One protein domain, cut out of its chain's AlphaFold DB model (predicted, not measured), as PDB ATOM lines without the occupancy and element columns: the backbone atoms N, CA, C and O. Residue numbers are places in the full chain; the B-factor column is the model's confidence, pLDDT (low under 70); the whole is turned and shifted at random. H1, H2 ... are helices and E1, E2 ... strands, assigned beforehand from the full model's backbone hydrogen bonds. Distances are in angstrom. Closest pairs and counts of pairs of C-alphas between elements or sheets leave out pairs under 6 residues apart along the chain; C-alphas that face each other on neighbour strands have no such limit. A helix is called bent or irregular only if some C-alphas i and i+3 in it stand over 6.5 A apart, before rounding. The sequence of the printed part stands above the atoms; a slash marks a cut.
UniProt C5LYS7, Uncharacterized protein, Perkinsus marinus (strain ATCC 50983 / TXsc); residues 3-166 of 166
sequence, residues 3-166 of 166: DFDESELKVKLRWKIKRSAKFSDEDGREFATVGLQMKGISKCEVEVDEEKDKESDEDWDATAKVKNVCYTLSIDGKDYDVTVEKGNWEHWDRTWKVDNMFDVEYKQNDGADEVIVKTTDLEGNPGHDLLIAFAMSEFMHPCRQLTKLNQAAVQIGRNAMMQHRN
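AT A GLANCE: This is residues 3 to 166 of the 166 residues of an uncharacterized protein of Perkinsus marinus (strain ATCC 50983 / TXsc) (UniProt C5LYS7). A long, narrow sheet, built mainly of E2, E3 and E4 with short E1 and E5 at its edges, makes the length of a rod and curls like part of a barrel round the long helix H2 toward one end. Toward the other end a small sheet, E6 to E9, follows on from it, with H1 between the two sheets. The printed part has 164 residues, with nine named strands, E1 to E9, followed by two named helices; the sheets run E1 E2 E3 E4 E5 and E6 E7 E8 E9, both antiparallel, and the class is mixed, helices and strands. It is loose, with a radius of gyration of the C-alphas of 21.0 A and spans of 72 by 32 by 26 A.

HOW THE PARTS SIT: Look first at E1, residues 3 to 5, E2, 8 to 24, E3, 30 to 48, E4, 58 to 75, and E5, 78 to 80: a meander, each strand the antiparallel neighbour of the one before, twisted. Within hydrogen-bond range you find N 17 and O 38, 2.8 A, in the hairpin E2 and E3, and N 35 and O 72, 2.8 A, in the hairpin E3 and E4. E4 bends by 50 degrees at residue 68. This sheet curls round H2, residues 142 to 164; the closest C-alphas of E4 and H2 are those of Ala 62 and Asn 150, 5.2 A apart. E5 runs on into E6, residues 82 to 84, at 19 degrees, and E6 opens a second meander with E7, 94 to 98, E8, 102 to 107, and E9, 114 to 119. There N 96 and O 104 of E7 and E8 are 2.8 A apart. H1, residues 126 to 139, is on both sheets, at a height of 10.0 A over the larger and 8.4 A over the smaller; its closest C-alpha pair with E8 is Ala 133 and Val 104, 6.0 A. H1 and H2 are on one face of the larger sheet, two layers, and meet only through their link. Every O i to N i+4 pair of H1 is within hydrogen-bond range, and 16 of 19 in H2.

IN THESE COORDINATES: Find C-alpha 8 at (215.456, 292.929, 157.526); from there E2 runs 51.1 A. E3 measures 53.2 A, E4 50.3 A and H1 18.7 A. H2 runs 33.1 A to C-alpha 164 at (203.734, 288.740, 159.371); it is irregular, with C-alphas 144 and 147 7.1 A apart.

THE WHOLE: The two C-alphas farthest apart, Asp 53 and Glu 123, are 73.2 A from each other. The printed part has no cut and no long link. Mean pLDDT of the printed part is 85.7; look for values under 70 at residues 3 to 8, 48 to 57, 111, 122 to 123 and 166.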
ATOM      1  N   ASP A   3     213.751 288.111 164.619       63.94
ATOM      2  CA  ASP A   3     214.031 289.527 164.823       63.94
ATOM      3  C   ASP A   3     213.593 290.243 163.546       63.94
ATOM      4  O   ASP A   3     214.055 289.871 162.465       63.94
ATOM      5  N   PHE A   4     212.625 291.147 163.676       60.50
ATOM      6  CA  PHE A   4     212.024 291.883 162.569       60.50
ATOM      7  C   PHE A   4     212.434 293.347 162.730       60.50
ATOM      8  O   PHE A   4     211.978 293.998 163.670       60.50
ATOM      9  N   ASP A   5     213.296 293.828 161.842       61.75
ATOM     10  CA  ASP A   5     213.541 295.255 161.631       61.75
ATOM     11  C   ASP A   5     212.834 295.674 160.330       61.75
ATOM     12  O   ASP A   5     212.540 294.812 159.498       61.75
ATOM     13  N   GLU A   6     212.517 296.960 160.142       56.72
ATOM     14  CA  GLU A   6     211.638 297.429 159.044       56.72
ATOM     15  C   GLU A   6     212.108 296.985 157.639       56.72
ATOM     16  O   GLU A   6     211.280 296.828 156.747       56.72
ATOM     17  N   SER A   7     213.401 296.687 157.466       62.72
ATOM     18  CA  SER A   7     214.022 296.267 156.202       62.72
ATOM     19  C   SER A   7     214.687 294.878 156.227       62.72
ATOM     20  O   SER A   7     215.255 294.456 155.219       62.72
ATOM     21  N   GLU A   8     214.680 294.167 157.361       66.94
ATOM     22  CA  GLU A   8     215.456 292.929 157.526       66.94
ATOM     23  C   GLU A   8     214.764 291.925 158.464       66.94
ATOM     24  O   GLU A   8     214.336 292.264 159.569       66.94
ATOM     25  N   LEU A   9     214.715 290.647 158.065       72.00
ATOM     26  CA  LEU A   9     214.324 289.552 158.960       72.00
ATOM     27  C   LEU A   9     215.501 288.610 159.200       72.00
ATOM     28  O   LEU A   9     216.011 287.971 158.281       72.00
ATOM     29  N   LYS A  10     215.828 288.407 160.480       79.12
ATOM     30  CA  LYS A  10     216.790 287.393 160.927       79.12
ATOM     31  C   LYS A  10     216.090 286.257 161.671       79.12
ATOM     32  O   LYS A  10     215.472 286.436 162.724       79.12
ATOM     33  N   VAL A  11     216.248 285.029 161.176       80.88
ATOM     34  CA  VAL A  11     215.703 283.806 161.780       80.88
ATOM     35  C   VAL A  11     216.821 282.900 162.259       80.88
ATOM     36  O   VAL A  11     217.679 282.460 161.499       80.88
ATOM     37  N   LYS A  12     216.768 282.526 163.540       86.69
ATOM     38  CA  LYS A  12     217.691 281.546 164.128       86.69
ATOM     39  C   LYS A  12     216.956 280.308 164.629       86.69
ATOM     40  O   LYS A  12     216.171 280.388 165.582       86.69
ATOM     41  N   LEU A  13     217.293 279.155 164.049       86.62
ATOM     42  CA  LEU A  13     216.725 277.842 164.355       86.62
ATOM     43  C   LEU A  13     217.773 276.941 165.006       86.62
ATOM     44  O   LEU A  13     218.875 276.773 164.493       86.62
ATOM     45  N   ARG A  14     217.433 276.338 166.147       92.56
ATOM     46  CA  ARG A  14     218.255 275.294 166.779       92.56
ATOM     47  C   ARG A  14     217.707 273.938 166.373       92.56
ATOM     48  O   ARG A  14     216.504 273.721 166.474       92.56
ATOM     49  N   TRP A  15     218.580 273.018 165.983       93.31
ATOM     50  CA  TRP A  15     218.173 271.691 165.530       93.31
ATOM     51  C   TRP A  15     218.968 270.580 166.214       93.31
ATOM     52  O   TRP A  15     220.084 270.770 166.710       93.31
ATOM     53  N   LYS A  16     218.357 269.394 166.242       95.25
ATOM     54  CA  LYS A  16     218.947 268.146 166.715       95.25
ATOM     55  C   LYS A  16     218.514 267.026 165.777       95.25
ATOM     56  O   LYS A  16     217.324 266.757 165.666       95.25
ATOM     57  N   ILE A  17     219.476 266.363 165.150       94.50
ATOM     58  CA  ILE A  17     219.248 265.221 164.267       94.50
ATOM     59  C   ILE A  17     219.776 263.967 164.954       94.50
ATOM     60  O   ILE A  17     220.863 263.975 165.537       94.50
ATOM     61  N   LYS A  18     218.984 262.897 164.893       95.94
ATOM     62  CA  LYS A  18     219.370 261.548 165.301       95.94
ATOM     63  C   LYS A  18     219.205 260.622 164.103       95.94
ATOM     64  O   LYS A  18     218.152 260.638 163.474       95.94
ATOM     65  N   ARG A  19     220.230 259.836 163.793       94.94
ATOM     66  CA  ARG A  19     220.209 258.800 162.757       94.94
ATOM     67  C   ARG A  19     220.759 257.508 163.342       94.94
ATOM     68  O   ARG A  19     221.576 257.549 164.258       94.94
ATOM     69  N   SER A  20     220.314 256.388 162.798       96.12
ATOM     70  CA  SER A  20     220.845 255.072 163.127       96.12
ATOM     71  C   SER A  20     220.943 254.239 161.856       96.12
ATOM     72  O   SER A  20     220.089 254.364 160.977       96.12
ATOM     73  N   ALA A  21     222.000 253.442 161.763       96.50
ATOM     74  CA  ALA A  21     222.202 252.420 160.752       96.50
ATOM     75  C   ALA A  21     222.412 251.080 161.463       96.50
ATOM     76  O   ALA A  21     223.167 251.013 162.431       96.50
ATOM     77  N   LYS A  22     221.718 250.046 160.992       96.19
ATOM     78  CA  LYS A  22     221.802 248.670 161.485       96.19
ATOM     79  C   LYS A  22     222.439 247.818 160.399       96.19
ATOM     80  O   LYS A  22     222.127 248.017 159.224       96.19
ATOM     81  N   PHE A  23     223.303 246.897 160.795       95.06
ATOM     82  CA  PHE A  23     224.008 245.995 159.896       95.06
ATOM     83  C   PHE A  23     223.604 244.569 160.221       95.06
ATOM     84  O   PHE A  23     223.611 244.172 161.389       95.06
ATOM     85  N   SER A  24     223.251 243.827 159.179       94.56
ATOM     86  CA  SER A  24     222.823 242.439 159.276       94.56
ATOM     87  C   SER A  24     223.754 241.543 158.472       94.56
ATOM     88  O   SER A  24     224.283 241.973 157.447       94.56
ATOM     89  N   ASP A  25     223.950 240.321 158.954       90.31
ATOM     90  CA  ASP A  25     224.665 239.269 158.237       90.31
ATOM     91  C   ASP A  25     223.798 238.646 157.125       90.31
ATOM     92  O   ASP A  25     222.661 239.063 156.873       90.31
ATOM     93  N   GLU A  26     224.344 237.639 156.440       89.38
ATOM     94  CA  GLU A  26     223.665 236.915 155.357       89.38
ATOM     95  C   GLU A  26     222.385 236.198 155.824       89.38
ATOM     96  O   GLU A  26     221.448 236.032 155.040       89.38
ATOM     97  N   ASP A  27     222.313 235.836 157.108       92.75
ATOM     98  CA  ASP A  27     221.155 235.205 157.746       92.75
ATOM     99  C   ASP A  27     220.119 236.237 158.242       92.75
ATOM    100  O   ASP A  27     219.077 235.875 158.801       92.75
ATOM    101  N   GLY A  28     220.384 237.536 158.055       92.19
ATOM    102  CA  GLY A  28     219.526 238.638 158.486       92.19
ATOM    103  C   GLY A  28     219.633 238.976 159.975       92.19
ATOM    104  O   GLY A  28     218.824 239.758 160.486       92.19
ATOM    105  N   ARG A  29     220.610 238.419 160.694       92.56
ATOM    106  CA  ARG A  29     220.846 238.730 162.107       92.56
ATOM    107  C   ARG A  29     221.612 240.035 162.213       92.56
ATOM    108  O   ARG A  29     222.624 240.233 161.552       92.56
ATOM    109  N   GLU A  30     221.112 240.945 163.041       95.19
ATOM    110  CA  GLU A  30     221.797 242.205 163.319       95.19
ATOM    111  C   GLU A  30     223.076 241.938 164.119       95.19
ATOM    112  O   GLU A  30     222.999 241.399 165.222       95.19
ATOM    113  N   PHE A  31     224.224 242.338 163.575       93.94
ATOM    114  CA  PHE A  31     225.520 242.225 164.252       93.94
ATOM    115  C   PHE A  31     226.048 243.582 164.721       93.94
ATOM    116  O   PHE A  31     226.851 243.638 165.646       93.94
ATOM    117  N   ALA A  32     225.607 244.696 164.124       95.56
ATOM    118  CA  ALA A  32     226.061 246.021 164.534       95.56
ATOM    119  C   ALA A  32     224.996 247.109 164.388       95.56
ATOM    120  O   ALA A  32     224.131 247.066 163.512       95.56
ATOM    121  N   THR A  33     225.118 248.146 165.216       97.12
ATOM    122  CA  THR A  33     224.363 249.394 165.105       97.12
ATOM    123  C   THR A  33     225.296 250.593 165.254       97.12
ATOM    124  O   THR A  33     225.983 250.744 166.264       97.12
ATOM    125  N   VAL A  34     225.245 251.505 164.283       97.25
ATOM    126  CA  VAL A  34     225.836 252.845 164.371       97.25
ATOM    127  C   VAL A  34     224.734 253.853 164.668       97.25
ATOM    128  O   VAL A  34     223.691 253.884 164.011       97.25
ATOM    129  N   GLY A  35     224.967 254.719 165.645       97.00
ATOM    130  CA  GLY A  35     224.143 255.882 165.946       97.00
ATOM    131  C   GLY A  35     224.904 257.171 165.669       97.00
ATOM    132  O   GLY A  35     226.089 257.279 165.957       97.00
ATOM    133  N   LEU A  36     224.207 258.173 165.137       96.62
ATOM    134  CA  LEU A  36     224.688 259.546 165.020       96.62
ATOM    135  C   LEU A  36     223.690 260.467 165.700       96.62
ATOM    136  O   LEU A  36     222.503 260.486 165.368       96.62
ATOM    137  N   GLN A  37     224.193 261.317 166.582       96.31
ATOM    138  CA  GLN A  37     223.472 262.464 167.093       96.31
ATOM    139  C   GLN A  37     224.258 263.730 166.780       96.31
ATOM    140  O   GLN A  37     225.375 263.909 167.261       96.31
ATOM    141  N   MET A  38     223.633 264.662 166.065       95.12
ATOM    142  CA  MET A  38     224.213 265.978 165.823       95.12
ATOM    143  C   MET A  38     223.271 267.107 166.216       95.12
ATOM    144  O   MET A  38     222.049 267.003 166.102       95.12
ATOM    145  N   LYS A  39     223.851 268.190 166.722       95.06
ATOM    146  CA  LYS A  39     223.150 269.414 167.112       95.06
ATOM    147  C   LYS A  39     223.793 270.594 166.413       95.06
ATOM    148  O   LYS A  39     225.015 270.632 166.271       95.06
ATOM    149  N   GLY A  40     222.993 271.594 166.083       94.62
ATOM    150  CA  GLY A  40     223.506 272.800 165.464       94.62
ATOM    151  C   GLY A  40     222.477 273.904 165.371       94.62
ATOM    152  O   GLY A  40     221.452 273.899 166.062       94.62
ATOM    153  N   ILE A  41     222.826 274.903 164.573       93.50
ATOM    154  CA  ILE A  41     222.043 276.117 164.396       93.50
ATOM    155  C   ILE A  41     221.989 276.423 162.908       93.50
ATOM    156  O   ILE A  41     223.035 276.446 162.270       93.50
ATOM    157  N   SER A  42     220.796 276.692 162.393       91.88
ATOM    158  CA  SER A  42     220.619 277.330 161.093       91.88
ATOM    159  C   SER A  42     220.227 278.785 161.298       91.88
ATOM    160  O   SER A  42     219.442 279.102 162.199       91.88
ATOM    161  N   LYS A  43     220.812 279.661 160.493       90.38
ATOM    162  CA  LYS A  43     220.435 281.060 160.365       90.38
ATOM    163  C   LYS A  43     219.860 281.281 158.976       90.38
ATOM    164  O   LYS A  43     220.329 280.645 158.038       90.38
ATOM    165  N   CYS A  44     218.856 282.132 158.893       89.12
ATOM    166  CA  CYS A  44     218.280 282.615 157.654       89.12
ATOM    167  C   CYS A  44     218.140 284.128 157.794       89.12
ATOM    168  O   CYS A  44     217.621 284.570 158.823       89.12
ATOM    169  N   GLU A  45     218.633 284.885 156.831       85.75
ATOM    170  CA  GLU A  45     218.572 286.345 156.796       85.75
ATOM    171  C   GLU A  45     217.942 286.731 155.449       85.75
ATOM    172  O   GLU A  45     218.187 286.066 154.440       85.75
ATOM    173  N   VAL A  46     217.048 287.719 155.453       82.44
ATOM    174  CA  VAL A  46     216.451 288.266 154.230       82.44
ATOM    175  C   VAL A  46     216.567 289.775 154.247       82.44
ATOM    176  O   VAL A  46     216.190 290.418 155.232       82.44
ATOM    177  N   GLU A  47     217.075 290.302 153.142       78.06
ATOM    178  CA  GLU A  47     217.107 291.727 152.842       78.06
ATOM    179  C   GLU A  47     215.961 292.027 151.870       78.06
ATOM    180  O   GLU A  47     215.765 291.316 150.878       78.06
ATOM    181  N   VAL A  48     215.151 293.037 152.192       68.38
ATOM    182  CA  VAL A  48     214.053 293.493 151.334       68.38
ATOM    183  C   VAL A  48     214.470 294.820 150.718       68.38
ATOM    184  O   VAL A  48     214.568 295.821 151.426       68.38
ATOM    185  N   ASP A  49     214.727 294.830 149.411       63.12
ATOM    186  CA  ASP A  49     215.035 296.068 148.695       63.12
ATOM    187  C   ASP A  49     213.730 296.825 148.386       63.12
ATOM    188  O   ASP A  49     212.868 296.352 147.640       63.12
ATOM    189  N   GLU A  50     213.545 297.990 149.012       54.53
ATOM    190  CA  GLU A  50     212.338 298.820 148.886       54.53
ATOM    191  C   GLU A  50     212.435 299.853 147.743       54.53
ATOM    192  O   GLU A  50     211.891 300.963 147.835       54.53
ATOM    193  N   GLU A  51     213.113 299.537 146.634       51.91
ATOM    194  CA  GLU A  51     213.014 300.373 145.434       51.91
ATOM    195  C   GLU A  51     211.593 300.299 144.844       51.91
ATOM    196  O   GLU A  51     211.175 299.343 144.189       51.91
ATOM    197  N   LYS A  52     210.828 301.365 145.110       47.03
ATOM    198  CA  LYS A  52     209.469 301.613 144.617       47.03
ATOM    199  C   LYS A  52     209.371 301.337 143.110       47.03
ATOM    200  O   LYS A  52     210.037 302.008 142.330       47.03
ATOM    201  N   ASP A  53     208.476 300.420 142.742       45.00
ATOM    202  CA  ASP A  53     207.980 300.098 141.385       45.00
ATOM    203  C   ASP A  53     208.478 298.804 140.718       45.00
ATOM    204  O   ASP A  53     208.118 298.547 139.565       45.00
ATOM    205  N   LYS A  54     209.200 297.919 141.415       47.62
ATOM    206  CA  LYS A  54     209.415 296.544 140.929       47.62
ATOM    207  C   LYS A  54     209.047 295.517 141.988       47.62
ATOM    208  O   LYS A  54     209.082 295.794 143.179       47.62
ATOM    209  N   GLU A  55     208.576 294.371 141.510       48.56
ATOM    210  CA  GLU A  55     208.306 293.160 142.287       48.56
ATOM    211  C   GLU A  55     209.418 292.996 143.337       48.56
ATOM    212  O   GLU A  55     210.587 293.023 142.972       48.56
ATOM    213  N   SER A  56     209.073 292.968 144.628       54.91
ATOM    214  CA  SER A  56     210.057 292.977 145.715       54.91
ATOM    215  C   SER A  56     210.997 291.775 145.578       54.91
ATOM    216  O   SER A  56     210.586 290.646 145.869       54.91
ATOM    217  N   ASP A  57     212.227 292.011 145.127       63.75
ATOM    218  CA  ASP A  57     213.257 290.984 145.021       63.75
ATOM    219  C   ASP A  57     213.781 290.699 146.436       63.75
ATOM    220  O   ASP A  57     214.596 291.430 146.990       63.75
ATOM    221  N   GLU A  58     213.239 289.658 147.070       72.25
ATOM    222  CA  GLU A  58     213.721 289.169 148.364       72.25
ATOM    223  C   GLU A  58     214.965 288.302 148.156       72.25
ATOM    224  O   GLU A  58     214.858 287.198 147.602       72.25
ATOM    225  N   ASP A  59     216.121 288.746 148.651       79.94
ATOM    226  CA  ASP A  59     217.323 287.910 148.670       79.94
ATOM    227  C   ASP A  59     217.414 287.141 149.992       79.94
ATOM    228  O   ASP A  59     217.396 287.719 151.079       79.94
ATOM    229  N   TRP A  60     217.460 285.812 149.901       84.00
ATOM    230  CA  TRP A  60     217.413 284.909 151.049       84.00
ATOM    231  C   TRP A  60     218.754 284.197 151.206       84.00
ATOM    232  O   TRP A  60     219.042 283.255 150.459       84.00
ATOM    233  N   ASP A  61     219.513 284.545 152.244       87.56
ATOM    234  CA  ASP A  61     220.713 283.801 152.629       87.56
ATOM    235  C   ASP A  61     220.432 282.865 153.811       87.56
ATOM    236  O   ASP A  61     219.761 283.214 154.786       87.56
ATOM    237  N   ALA A  62     220.961 281.641 153.747       89.00
ATOM    238  CA  ALA A  62     220.816 280.674 154.824       89.00
ATOM    239  C   ALA A  62     222.066 279.829 155.043       89.00
ATOM    240  O   ALA A  62     222.555 279.126 154.158       89.00
ATOM    241  N   THR A  63     222.494 279.785 156.303       91.88
ATOM    242  CA  THR A  63     223.684 279.056 156.739       91.88
ATOM    243  C   THR A  63     223.372 278.126 157.911       91.88
ATOM    244  O   THR A  63     222.899 278.555 158.968       91.88
ATOM    245  N   ALA A  64     223.703 276.841 157.776       92.12
ATOM    246  CA  ALA A  64     223.603 275.820 158.810       92.12
ATOM    247  C   ALA A  64     224.985 275.447 159.340       92.12
ATOM    248  O   ALA A  64     225.874 275.040 158.602       92.12
ATOM    249  N   LYS A  65     225.139 275.515 160.663       92.12
ATOM    250  CA  LYS A  65     226.379 275.191 161.364       92.12
ATOM    251  C   LYS A  65     226.170 274.077 162.375       92.12
ATOM    252  O   LYS A  65     225.408 274.229 163.338       92.12
ATOM    253  N   VAL A  66     226.913 272.986 162.213       93.38
ATOM    254  CA  VAL A  66     226.996 271.919 163.216       93.38
ATOM    255  C   VAL A  66     227.779 272.421 164.436       93.38
ATOM    256  O   VAL A  66     228.793 273.106 164.315       93.38
ATOM    257  N   LYS A  67     227.289 272.110 165.637       92.50
ATOM    258  CA  LYS A  67     227.898 272.503 166.921       92.50
ATOM    259  C   LYS A  67     228.399 271.321 167.732       92.50
ATOM    260  O   LYS A  67     229.359 271.467 168.479       92.50
ATOM    261  N   ASN A  68     227.722 270.185 167.638       93.19
ATOM    262  CA  ASN A  68     228.102 268.979 168.356       93.19
ATOM    263  C   ASN A  68     227.743 267.757 167.513       93.19
ATOM    264  O   ASN A  68     226.652 267.723 166.941       93.19
ATOM    265  N   VAL A  69     228.643 266.782 167.477       95.06
ATOM    266  CA  VAL A  69     228.503 265.503 166.786       95.06
ATOM    267  C   VAL A  69     228.934 264.415 167.755       95.06
ATOM    268  O   VAL A  69     229.955 264.538 168.424       95.06
ATOM    269  N   CYS A  70     228.123 263.374 167.854       95.12
ATOM    270  CA  CYS A  70     228.346 262.245 168.735       95.12
ATOM    271  C   CYS A  70     227.952 260.983 167.980       95.12
ATOM    272  O   CYS A  70     226.827 260.900 167.476       95.12
ATOM    273  N   TYR A  71     228.883 260.042 167.897       96.75
ATOM    274  CA  TYR A  71     228.647 258.722 167.339       96.75
ATOM    275  C   TYR A  71     228.570 257.699 168.467       96.75
ATOM    276  O   TYR A  71     229.202 257.864 169.506       96.75
ATOM    277  N   THR A  72     227.785 256.656 168.245       96.56
ATOM    278  CA  THR A  72     227.738 255.463 169.089       96.56
ATOM    279  C   THR A  72     227.889 254.252 168.189       96.56
ATOM    280  O   THR A  72     227.299 254.232 167.107       96.56
ATOM    281  N   LEU A  73     228.632 253.248 168.632       96.38
ATOM    282  CA  LEU A  73     228.783 251.988 167.919       96.38
ATOM    283  C   LEU A  73     228.541 250.847 168.898       96.38
ATOM    284  O   LEU A  73     229.103 250.845 169.987       96.38
ATOM    285  N   SER A  74     227.706 249.899 168.496       94.88
ATOM    286  CA  SER A  74     227.497 248.642 169.206       94.88
ATOM    287  C   SER A  74     227.697 247.500 168.221       94.88
ATOM    288  O   SER A  74     227.144 247.559 167.122       94.88
ATOM    289  N   ILE A  75     228.492 246.499 168.591       91.62
ATOM    290  CA  ILE A  75     228.751 245.294 167.792       91.62
ATOM    291  C   ILE A  75     228.578 244.089 168.706       91.62
ATOM    292  O   ILE A  75     229.167 244.050 169.786       91.62
ATOM    293  N   ASP A  76     227.733 243.144 168.302       89.88
ATOM    294  CA  ASP A  76     227.397 241.934 169.064       89.88
ATOM    295  C   ASP A  76     227.010 242.226 170.528       89.88
ATOM    296  O   ASP A  76     227.328 241.486 171.459       89.88
ATOM    297  N   GLY A  77     226.324 243.355 170.744       87.56
ATOM    298  CA  GLY A  77     225.870 243.812 172.060       87.56
ATOM    299  C   GLY A  77     226.946 244.461 172.937       87.56
ATOM    300  O   GLY A  77     226.654 244.814 174.081       87.56
ATOM    301  N   LYS A  78     228.171 244.637 172.431       90.75
ATOM    302  CA  LYS A  78     229.237 245.398 173.087       90.75
ATOM    303  C   LYS A  78     229.332 246.795 172.486       90.75
ATOM    304  O   LYS A  78     229.425 246.949 171.272       90.75
ATOM    305  N   ASP A  79     229.370 247.800 173.352       94.00
ATOM    306  CA  ASP A  79     229.526 249.191 172.940       94.00
ATOM    307  C   ASP A  79     231.004 249.561 172.779       94.00
ATOM    308  O   ASP A  79     231.861 249.153 173.570       94.00
ATOM    309  N   TYR A  80     231.279 250.349 171.745       92.31
ATOM    310  CA  TYR A  80     232.603 250.833 171.388       92.31
ATOM    311  C   TYR A  80     232.626 252.358 171.385       92.31
ATOM    312  O   TYR A  80     231.722 253.020 170.858       92.31
ATOM    313  N   ASP A  81     233.696 252.910 171.950       92.44
ATOM    314  CA  ASP A  81     233.924 254.345 171.958       92.44
ATOM    315  C   ASP A  81     234.344 254.815 170.567       92.44
ATOM    316  O   ASP A  81     235.357 254.393 170.007       92.44
ATOM    317  N   VAL A  82     233.543 255.727 170.020       94.94
ATOM    318  CA  VAL A  82     233.811 256.366 168.738       94.94
ATOM    319  C   VAL A  82     234.288 257.786 168.982       94.94
ATOM    320  O   VAL A  82     233.530 258.652 169.430       94.94
ATOM    321  N   THR A  83     235.534 258.053 168.613       94.81
ATOM    322  CA  THR A  83     236.071 259.409 168.565       94.81
ATOM    323  C   THR A  83     235.981 259.931 167.141       94.81
ATOM    324  O   THR A  83     236.397 259.269 166.199       94.81
ATOM    325  N   VAL A  84     235.454 261.140 166.976       94.19
ATOM    326  CA  VAL A  84     235.493 261.861 165.703       94.19
ATOM    327  C   VAL A  84     236.271 263.150 165.890       94.19
ATOM    328  O   VAL A  84     236.119 263.836 166.908       94.19
ATOM    329  N   GLU A  85     237.120 263.470 164.919       91.50
ATOM    330  CA  GLU A  85     237.846 264.730 164.900       91.50
ATOM    331  C   GLU A  85     236.852 265.902 165.002       91.50
ATOM    332  O   GLU A  85     235.820 265.961 164.329       91.50
ATOM    333  N   LYS A  86     237.138 266.845 165.902       84.56
ATOM    334  CA  LYS A  86     236.325 268.051 166.072       84.56
ATOM    335  C   LYS A  86     236.822 269.107 165.100       84.56
ATOM    336  O   LYS A  86     238.010 269.395 165.072       84.56
ATOM    337  N   GLY A  87     235.917 269.764 164.389       77.50
ATOM    338  CA  GLY A  87     236.325 270.802 163.453       77.50
ATOM    339  C   GLY A  87     235.167 271.582 162.861       77.50
ATOM    340  O   GLY A  87     234.024 271.498 163.326       77.50
ATOM    341  N   ASN A  88     235.490 272.372 161.836       82.00
ATOM    342  CA  ASN A  88     234.485 273.027 161.013       82.00
ATOM    343  C   ASN A  88     233.821 271.992 160.097       82.00
ATOM    344  O   ASN A  88     234.465 271.441 159.211       82.00
ATOM    345  N   TRP A  89     232.527 271.762 160.300       85.88
ATOM    346  CA  TRP A  89     231.726 270.790 159.551       85.88
ATOM    347  C   TRP A  89     231.247 271.309 158.188       85.88
ATOM    348  O   TRP A  89     230.285 270.784 157.650       85.88
ATOM    349  N   GLU A  90     231.873 272.358 157.662       80.44
ATOM    350  CA  GLU A  90     231.705 272.814 156.275       80.44
ATOM    351  C   GLU A  90     232.670 272.078 155.327       80.44
ATOM    352  O   GLU A  90     232.428 272.029 154.125       80.44
ATOM    353  N   HIS A  91     233.724 271.459 155.876       85.88
ATOM    354  CA  HIS A  91     234.665 270.614 155.144       85.88
ATOM    355  C   HIS A  91     234.371 269.140 155.404       85.88
ATOM    356  O   HIS A  91     234.125 268.735 156.551       85.88
ATOM    357  N   TRP A  92     234.417 268.354 154.330       89.50
ATOM    358  CA  TRP A  92     234.142 266.925 154.383       89.50
ATOM    359  C   TRP A  92     235.303 266.109 154.944       89.50
ATOM    360  O   TRP A  92     235.047 265.094 155.583       89.50
ATOM    361  N   ASP A  93     236.539 266.588 154.783       92.19
ATOM    362  CA  ASP A  93     237.733 265.947 155.337       92.19
ATOM    363  C   ASP A  93     237.591 265.699 156.828       92.19
ATOM    364  O   ASP A  93     237.335 266.633 157.603       92.19
ATOM    365  N   ARG A  94     237.731 264.435 157.234       94.31
ATOM    366  CA  ARG A  94     237.509 264.059 158.626       94.31
ATOM    367  C   ARG A  94     238.076 262.692 158.967       94.31
ATOM    368  O   ARG A  94     238.100 261.786 158.138       94.31
ATOM    369  N   THR A  95     238.448 262.520 160.231       95.06
ATOM    370  CA  THR A  95     238.861 261.223 160.778       95.06
ATOM    371  C   THR A  95     237.926 260.755 161.891       95.06
ATOM    372  O   THR A  95     237.534 261.533 162.768       95.06
ATOM    373  N   TRP A  96     237.613 259.462 161.884       95.25
ATOM    374  CA  TRP A  96     236.979 258.743 162.982       95.25
ATOM    375  C   TRP A  96     237.909 257.640 163.461       95.25
ATOM    376  O   TRP A  96     238.645 257.045 162.678       95.25
ATOM    377  N   LYS A  97     237.833 257.358 164.753       94.69
ATOM    378  CA  LYS A  97     238.598 256.327 165.438       94.69
ATOM    379  C   LYS A  97     237.659 255.511 166.301       94.69
ATOM    380  O   LYS A  97     236.906 256.080 167.096       94.69
ATOM    381  N   VAL A  98     237.718 254.199 166.136       92.62
ATOM    382  CA  VAL A  98     237.085 253.227 167.022       92.62
ATOM    383  C   VAL A  98     238.206 252.493 167.737       92.62
ATOM    384  O   VAL A  98     239.031 251.830 167.105       92.62
ATOM    385  N   ASP A  99     238.273 252.666 169.056       86.56
ATOM    386  CA  ASP A  99     239.395 252.155 169.839       86.56
ATOM    387  C   ASP A  99     239.521 250.630 169.722       86.56
ATOM    388  O   ASP A  99     238.560 249.891 169.931       86.56
ATOM    389  N   ASN A 100     240.743 250.177 169.418       83.06
ATOM    390  CA  ASN A 100     241.092 248.773 169.181       83.06
ATOM    391  C   ASN A 100     240.277 248.108 168.059       83.06
ATOM    392  O   ASN A 100     239.996 246.923 168.154       83.06
ATOM    393  N   MET A 101     239.884 248.849 167.021       87.56
ATOM    394  CA  MET A 101     239.198 248.283 165.856       87.56
ATOM    395  C   MET A 101     239.730 248.864 164.551       87.56
ATOM    396  O   MET A 101     240.435 248.176 163.811       87.56
ATOM    397  N   PHE A 102     239.417 250.128 164.268       91.12
ATOM    398  CA  PHE A 102     239.831 250.787 163.037       91.12
ATOM    399  C   PHE A 102     239.840 252.309 163.167       91.12
ATOM    400  O   PHE A 102     239.068 252.907 163.921       91.12
ATOM    401  N   ASP A 103     240.662 252.922 162.324       93.69
ATOM    402  CA  ASP A 103     240.609 254.341 162.003       93.69
ATOM    403  C   ASP A 103     240.063 254.501 160.583       93.69
ATOM    404  O   ASP A 103     240.446 253.761 159.674       93.69
ATOM    405  N   VAL A 104     239.186 255.478 160.371       94.88
ATOM    406  CA  VAL A 104     238.701 255.841 159.039       94.88
ATOM    407  C   VAL A 104     238.943 257.313 158.766       94.88
ATOM    408  O   VAL A 104     238.634 258.172 159.587       94.88
ATOM    409  N   GLU A 105     239.497 257.596 157.597       95.12
ATOM    410  CA  GLU A 105     239.755 258.935 157.090       95.12
ATOM    411  C   GLU A 105     238.920 259.139 155.825       95.12
ATOM    412  O   GLU A 105     239.028 258.363 154.875       95.12
ATOM    413  N   TYR A 106     238.073 260.163 155.832       94.38
ATOM    414  CA  TYR A 106     237.389 260.653 154.646       94.38
ATOM    415  C   TYR A 106     238.208 261.803 154.073       94.38
ATOM    416  O   TYR A 106     238.513 262.751 154.802       94.38
ATOM    417  N   LYS A 107     238.544 261.716 152.788       92.38
ATOM    418  CA  LYS A 107     239.220 262.767 152.031       92.38
ATOM    419  C   LYS A 107     238.345 263.195 150.874       92.38
ATOM    420  O   LYS A 107     238.061 262.406 149.975       92.38
ATOM    421  N   GLN A 108     237.944 264.451 150.904       88.69
ATOM    422  CA  GLN A 108     237.283 265.101 149.799       88.69
ATOM    423  C   GLN A 108     238.317 265.396 148.717       88.69
ATOM    424  O   GLN A 108     239.288 266.113 148.953       88.69
ATOM    425  N   ASN A 109     238.097 264.862 147.524       84.25
ATOM    426  CA  ASN A 109     238.950 265.125 146.370       84.25
ATOM    427  C   ASN A 109     238.075 265.607 145.213       84.25
ATOM    428  O   ASN A 109     236.971 265.099 145.013       84.25
ATOM    429  N   ASP A 110     238.584 266.541 144.408       71.75
ATOM    430  CA  ASP A 110     237.886 267.072 143.231       71.75
ATOM    431  C   ASP A 110     237.691 265.979 142.155       71.75
ATOM    432  O   ASP A 110     238.472 265.847 141.214       71.75
ATOM    433  N   GLY A 111     236.640 265.165 142.305       69.38
ATOM    434  CA  GLY A 111     236.181 264.177 141.323       69.38
ATOM    435  C   GLY A 111     235.904 262.776 141.877       69.38
ATOM    436  O   GLY A 111     235.041 262.087 141.333       69.38
ATOM    437  N   ALA A 112     236.587 262.354 142.942       77.25
ATOM    438  CA  ALA A 112     236.354 261.061 143.587       77.25
ATOM    439  C   ALA A 112     236.824 261.093 145.042       77.25
ATOM    440  O   ALA A 112     238.020 260.985 145.313       77.25
ATOM    441  N   ASP A 113     235.877 261.231 145.965       86.25
ATOM    442  CA  ASP A 113     236.166 261.191 147.394       86.25
ATOM    443  C   ASP A 113     236.762 259.831 147.790       86.25
ATOM    444  O   ASP A 113     236.370 258.777 147.277       86.25
ATOM    445  N   GLU A 114     237.720 259.851 148.712       89.94
ATOM    446  CA  GLU A 114     238.411 258.656 149.188       89.94
ATOM    447  C   GLU A 114     238.039 258.357 150.641       89.94
ATOM    448  O   GLU A 114     238.077 259.229 151.510       89.94
ATOM    449  N   VAL A 115     237.735 257.088 150.920       91.62
ATOM    450  CA  VAL A 115     237.554 256.570 152.280       91.62
ATOM    451  C   VAL A 115     238.670 255.576 152.565       91.62
ATOM    452  O   VAL A 115     238.722 254.497 151.974       91.62
ATOM    453  N   ILE A 116     239.572 255.939 153.473       92.50
ATOM    454  CA  ILE A 116     240.727 255.125 153.852       92.50
ATOM    455  C   ILE A 116     240.442 254.500 155.212       92.50
ATOM    456  O   ILE A 116     240.338 255.212 156.208       92.50
ATOM    457  N   VAL A 117     240.349 253.171 155.263       92.62
ATOM    458  CA  VAL A 117     240.140 252.417 156.507       92.62
ATOM    459  C   VAL A 117     241.429 251.700 156.888       92.62
ATOM    460  O   VAL A 117     241.990 250.945 156.095       92.62
ATOM    461  N   LYS A 118     241.905 251.945 158.106       91.19
ATOM    462  CA  LYS A 118     243.065 251.279 158.704       91.19
ATOM    463  C   LYS A 118     242.574 250.428 159.862       91.19
ATOM    464  O   LYS A 118     242.253 250.964 160.920       91.19
ATOM    465  N   THR A 119     242.506 249.119 159.664       87.12
ATOM    466  CA  THR A 119     242.171 248.184 160.741       87.12
ATOM    467  C   THR A 119     243.367 248.040 161.681       87.12
ATOM    468  O   THR A 119     244.517 247.944 161.249       87.12
ATOM    469  N   THR A 120     243.103 248.082 162.982       76.25
ATOM    470  CA  THR A 120     244.109 247.939 164.044       76.25
ATOM    471  C   THR A 120     243.972 246.622 164.797       76.25
ATOM    472  O   THR A 120     244.922 246.208 165.456       76.25
ATOM    473  N   ASP A 121     242.808 245.976 164.701       70.12
ATOM    474  CA  ASP A 121     242.551 244.654 165.265       70.12
ATOM    475  C   ASP A 121     242.691 243.563 164.192       70.12
ATOM    476  O   ASP A 121     242.259 243.733 163.051       70.12
ATOM    477  N   LEU A 122     243.333 242.456 164.564       60.25
ATOM    478  CA  LEU A 122     243.521 241.272 163.722       60.25
ATOM    479  C   LEU A 122     242.507 240.163 164.049       60.25
ATOM    480  O   LEU A 122     242.424 239.199 163.290       60.25
ATOM    481  N   GLU A 123     241.766 240.275 165.157       67.25
ATOM    482  CA  GLU A 123     240.768 239.280 165.579       67.25
ATOM    483  C   GLU A 123     239.355 239.575 165.039       67.25
ATOM    484  O   GLU A 123     238.520 238.670 164.972       67.25
ATOM    485  N   GLY A 124     239.088 240.815 164.612       71.94
ATOM    486  CA  GLY A 124     237.821 241.241 164.007       71.94
ATOM    487  C   GLY A 124     237.604 240.747 162.570       71.94
ATOM    488  O   GLY A 124     238.529 240.291 161.899       71.94
ATOM    489  N   ASN A 125     236.363 240.847 162.071       83.69
ATOM    490  CA  ASN A 125     236.034 240.587 160.663       83.69
ATOM    491  C   ASN A 125     236.277 241.865 159.832       83.69
ATOM    492  O   ASN A 125     235.453 242.783 159.894       83.69
ATOM    493  N   PRO A 126     237.317 241.916 158.976       84.56
ATOM    494  CA  PRO A 126     237.670 243.143 158.261       84.56
ATOM    495  C   PRO A 126     236.578 243.637 157.303       84.56
ATOM    496  O   PRO A 126     236.499 244.828 157.009       84.56
ATOM    497  N   GLY A 127     235.722 242.736 156.805       87.88
ATOM    498  CA  GLY A 127     234.593 243.104 155.950       87.88
ATOM    499  C   GLY A 127     233.508 243.864 156.714       87.88
ATOM    500  O   GLY A 127     232.952 244.833 156.195       87.88
ATOM    501  N   HIS A 128     233.241 243.466 157.961       89.44
ATOM    502  CA  HIS A 128     232.313 244.177 158.842       89.44
ATOM    503  C   HIS A 128     232.868 245.553 159.212       89.44
ATOM    504  O   HIS A 128     232.152 246.549 159.104       89.44
ATOM    505  N   ASP A 129     234.152 245.615 159.562       89.56
ATOM    506  CA  ASP A 129     234.828 246.862 159.919       89.56
ATOM    507  C   ASP A 129     234.789 247.865 158.768       89.56
ATOM    508  O   ASP A 129     234.408 249.020 158.960       89.56
ATOM    509  N   LEU A 130     235.091 247.413 157.547       90.69
ATOM    510  CA  LEU A 130     235.026 248.239 156.344       90.69
ATOM    511  C   LEU A 130     233.611 248.786 156.104       90.69
ATOM    512  O   LEU A 130     233.448 249.969 155.801       90.69
ATOM    513  N   LEU A 131     232.586 247.944 156.256       92.19
ATOM    514  CA  LEU A 131     231.192 248.334 156.047       92.19
ATOM    515  C   LEU A 131     230.731 249.380 157.074       92.19
ATOM    516  O   LEU A 131     230.107 250.381 156.709       92.19
ATOM    517  N   ILE A 132     231.067 249.170 158.349       94.12
ATOM    518  CA  ILE A 132     230.761 250.098 159.442       94.12
ATOM    519  C   ILE A 132     231.504 251.422 159.226       94.12
ATOM    520  O   ILE A 132     230.886 252.491 159.268       94.12
ATOM    521  N   ALA A 133     232.808 251.363 158.944       93.81
ATOM    522  CA  ALA A 133     233.653 252.526 158.694       93.81
ATOM    523  C   ALA A 133     233.131 253.374 157.528       93.81
ATOM    524  O   ALA A 133     233.017 254.601 157.643       93.81
ATOM    525  N   PHE A 134     232.748 252.731 156.423       92.62
ATOM    526  CA  PHE A 134     232.168 253.404 155.267       92.62
ATOM    527  C   PHE A 134     230.825 254.060 155.608       92.62
ATOM    528  O   PHE A 134     230.601 255.234 155.319       92.62
ATOM    529  N   ALA A 135     229.928 253.351 156.294       94.25
ATOM    530  CA  ALA A 135     228.643 253.917 156.688       94.25
ATOM    531  C   ALA A 135     228.789 255.125 157.631       94.25
ATOM    532  O   ALA A 135     228.042 256.097 157.501       94.25
ATOM    533  N   MET A 136     229.747 255.087 158.560       94.94
ATOM    534  CA  MET A 136     230.036 256.190 159.480       94.94
ATOM    535  C   MET A 136     230.562 257.433 158.760       94.94
ATOM    536  O   MET A 136     230.034 258.531 158.979       94.94
ATOM    537  N   SER A 137     231.590 257.240 157.932       93.69
ATOM    538  CA  SER A 137     232.334 258.313 157.269       93.69
ATOM    539  C   SER A 137     231.567 258.927 156.106       93.69
ATOM    540  O   SER A 137     231.545 260.143 155.975       93.69
ATOM    541  N   GLU A 138     230.870 258.113 155.314       90.81
ATOM    542  CA  GLU A 138     230.200 258.567 154.098       90.81
ATOM    543  C   GLU A 138     228.692 258.750 154.326       90.81
ATOM    544  O   GLU A 138     228.159 259.863 154.290       90.81
ATOM    545  N   PHE A 139     227.954 257.679 154.635       89.56
ATOM    546  CA  PHE A 139     226.485 257.741 154.697       89.56
ATOM    547  C   PHE A 139     225.957 258.570 155.877       89.56
ATOM    548  O   PHE A 139     224.920 259.249 155.784       89.56
ATOM    549  N   MET A 140     226.660 258.511 157.005       93.50
ATOM    550  CA  MET A 140     226.346 259.229 158.235       93.50
ATOM    551  C   MET A 140     227.187 260.500 158.388       93.50
ATOM    552  O   MET A 140     227.166 261.096 159.461       93.50
ATOM    553  N   HIS A 141     227.836 260.983 157.323       93.06
ATOM    554  CA  HIS A 141     228.575 262.241 157.376       93.06
ATOM    555  C   HIS A 141     227.662 263.430 157.742       93.06
ATOM    556  O   HIS A 141     226.608 263.608 157.112       93.06
ATOM    557  N   PRO A 142     228.030 264.295 158.708       91.38
ATOM    558  CA  PRO A 142     227.218 265.456 159.072       91.38
ATOM    559  C   PRO A 142     226.989 266.447 157.921       91.38
ATOM    560  O   PRO A 142     225.895 267.014 157.827       91.38
ATOM    561  N   CYS A 143     227.957 266.602 157.006       90.19
ATOM    562  CA  CYS A 143     227.836 267.528 155.870       90.19
ATOM    563  C   CYS A 143     226.655 267.183 154.954       90.19
ATOM    564  O   CYS A 143     226.019 268.085 154.410       90.19
ATOM    565  N   ARG A 144     226.265 265.900 154.862       89.19
ATOM    566  CA  ARG A 144     225.134 265.452 154.026       89.19
ATOM    567  C   ARG A 144     223.803 266.113 154.364       89.19
ATOM    568  O   ARG A 144     222.886 266.080 153.546       89.19
ATOM    569  N   GLN A 145     223.649 266.647 155.576       89.38
ATOM    570  CA  GLN A 145     222.396 267.279 155.995       89.38
ATOM    571  C   GLN A 145     222.422 268.805 155.888       89.38
ATOM    572  O   GLN A 145     221.358 269.413 155.975       89.38
ATOM    573  N   LEU A 146     223.587 269.432 155.693       87.44
ATOM    574  CA  LEU A 146     223.705 270.891 155.762       87.44
ATOM    575  C   LEU A 146     222.909 271.596 154.667       87.44
ATOM    576  O   LEU A 146     222.125 272.487 154.979       87.44
ATOM    577  N   THR A 147     222.987 271.127 153.420       85.75
ATOM    578  CA  THR A 147     222.198 271.691 152.312       85.75
ATOM    579  C   THR A 147     220.695 271.619 152.587       85.75
ATOM    580  O   THR A 147     219.977 272.600 152.402       85.75
ATOM    581  N   LYS A 148     220.210 270.481 153.105       89.12
ATOM    582  CA  LYS A 148     218.790 270.297 153.450       89.12
ATOM    583  C   LYS A 148     218.360 271.221 154.589       89.12
ATOM    584  O   LYS A 148     217.241 271.724 154.592       89.12
ATOM    585  N   LEU A 149     219.247 271.450 155.557       91.25
ATOM    586  CA  LEU A 149     219.000 272.349 156.682       91.25
ATOM    587  C   LEU A 149     218.986 273.823 156.263       91.25
ATOM    588  O   LEU A 149     218.192 274.575 156.827       91.25
ATOM    589  N   ASN A 150     219.808 274.227 155.291       88.81
ATOM    590  CA  ASN A 150     219.764 275.573 154.709       88.81
ATOM    591  C   ASN A 150     218.418 275.805 154.015       88.81
ATOM    592  O   ASN A 150     217.703 276.743 154.352       88.81
ATOM    593  N   GLN A 151     218.015 274.883 153.134       89.50
ATOM    594  CA  GLN A 151     216.728 274.951 152.430       89.50
ATOM    595  C   GLN A 151     215.536 274.996 153.396       89.50
ATOM    596  O   GLN A 151     214.618 275.798 153.223       89.50
ATOM    597  N   ALA A 152     215.559 274.173 154.450       89.62
ATOM    598  CA  ALA A 152     214.518 274.189 155.473       89.62
ATOM    599  C   ALA A 152     214.465 275.526 156.233       89.62
ATOM    600  O   ALA A 152     213.375 275.991 156.565       89.62
ATOM    601  N   ALA A 153     215.614 276.157 156.497       88.25
ATOM    602  CA  ALA A 153     215.666 277.454 157.165       88.25
ATOM    603  C   ALA A 153     215.048 278.565 156.302       88.25
ATOM    604  O   ALA A 153     214.234 279.327 156.822       88.25
ATOM    605  N   VAL A 154     215.345 278.586 154.995       88.31
ATOM    606  CA  VAL A 154     214.709 279.504 154.028       88.31
ATOM    607  C   VAL A 154     213.201 279.301 153.997       88.31
ATOM    608  O   VAL A 154     212.444 280.257 154.141       88.31
ATOM    609  N   GLN A 155     212.735 278.054 153.880       89.38
ATOM    610  CA  GLN A 155     211.299 277.774 153.822       89.38
ATOM    611  C   GLN A 155     210.563 278.227 155.091       89.38
ATOM    612  O   GLN A 155     209.458 278.765 155.014       89.38
ATOM    613  N   ILE A 156     211.169 278.019 156.263       87.88
ATOM    614  CA  ILE A 156     210.608 278.481 157.538       87.88
ATOM    615  C   ILE A 156     210.594 280.014 157.599       87.88
ATOM    616  O   ILE A 156     209.597 280.581 158.042       87.88
ATOM    617  N   GLY A 157     211.658 280.672 157.134       86.06
ATOM    618  CA  GLY A 157     211.730 282.131 157.035       86.06
ATOM    619  C   GLY A 157     210.623 282.708 156.152       86.06
ATOM    620  O   GLY A 157     209.864 283.557 156.611       86.06
ATOM    621  N   ARG A 158     210.453 282.173 154.936       86.00
ATOM    622  CA  ARG A 158     209.386 282.577 154.001       86.00
ATOM    623  C   ARG A 158     207.998 282.446 154.617       86.00
ATOM    624  O   ARG A 158     207.182 283.359 154.525       86.00
ATOM    625  N   ASN A 159     207.738 281.325 155.290       86.25
ATOM    626  CA  ASN A 159     206.460 281.105 155.963       86.25
ATOM    627  C   ASN A 159     206.212 282.124 157.086       86.25
ATOM    628  O   ASN A 159     205.082 282.577 157.247       86.25
ATOM    629  N   ALA A 160     207.252 282.501 157.836       82.88
ATOM    630  CA  ALA A 160     207.146 283.515 158.882       82.88
ATOM    631  C   ALA A 160     206.883 284.919 158.308       82.88
ATOM    632  O   ALA A 160     206.021 285.622 158.829       82.88
ATOM    633  N   MET A 161     207.547 285.299 157.208       79.06
ATOM    634  CA  MET A 161     207.291 286.571 156.510       79.06
ATOM    635  C   MET A 161     205.857 286.666 155.991       79.06
ATOM    636  O   MET A 161     205.179 287.662 156.232       79.06
ATOM    637  N   MET A 162     205.358 285.614 155.333       81.25
ATOM    638  CA  MET A 162     203.970 285.580 154.855       81.25
ATOM    639  C   MET A 162     202.961 285.736 155.997       81.25
ATOM    640  O   MET A 162     201.941 286.391 155.826       81.25
ATOM    641  N   GLN A 163     203.227 285.143 157.164       79.38
ATOM    642  CA  GLN A 163     202.363 285.305 158.336       79.38
ATOM    643  C   GLN A 163     202.433 286.709 158.938       79.38
ATOM    644  O   GLN A 163     201.439 287.164 159.482       79.38
ATOM    645  N   HIS A 164     203.581 287.381 158.856       74.81
ATOM    646  CA  HIS A 164     203.734 288.740 159.371       74.81
ATOM    647  C   HIS A 164     203.063 289.798 158.480       74.81
ATOM    648  O   HIS A 164     202.617 290.823 158.981       74.81
ATOM    649  N   ARG A 165     202.980 289.545 157.165       70.12
ATOM    650  CA  ARG A 165     202.369 290.449 156.175       70.12
ATOM    651  C   ARG A 165     200.835 290.346 156.064       70.12
ATOM    652  O   ARG A 165     200.249 291.168 155.364       70.12
ATOM    653  N   ASN A 166     200.205 289.348 156.694       55.69
ATOM    654  CA  ASN A 166     198.741 289.162 156.738       55.69
ATOM    655  C   ASN A 166     198.151 289.705 158.042       55.69
ATOM    656  O   ASN A 166     197.022 290.240 157.987       55.69
TER     657      ASN A 166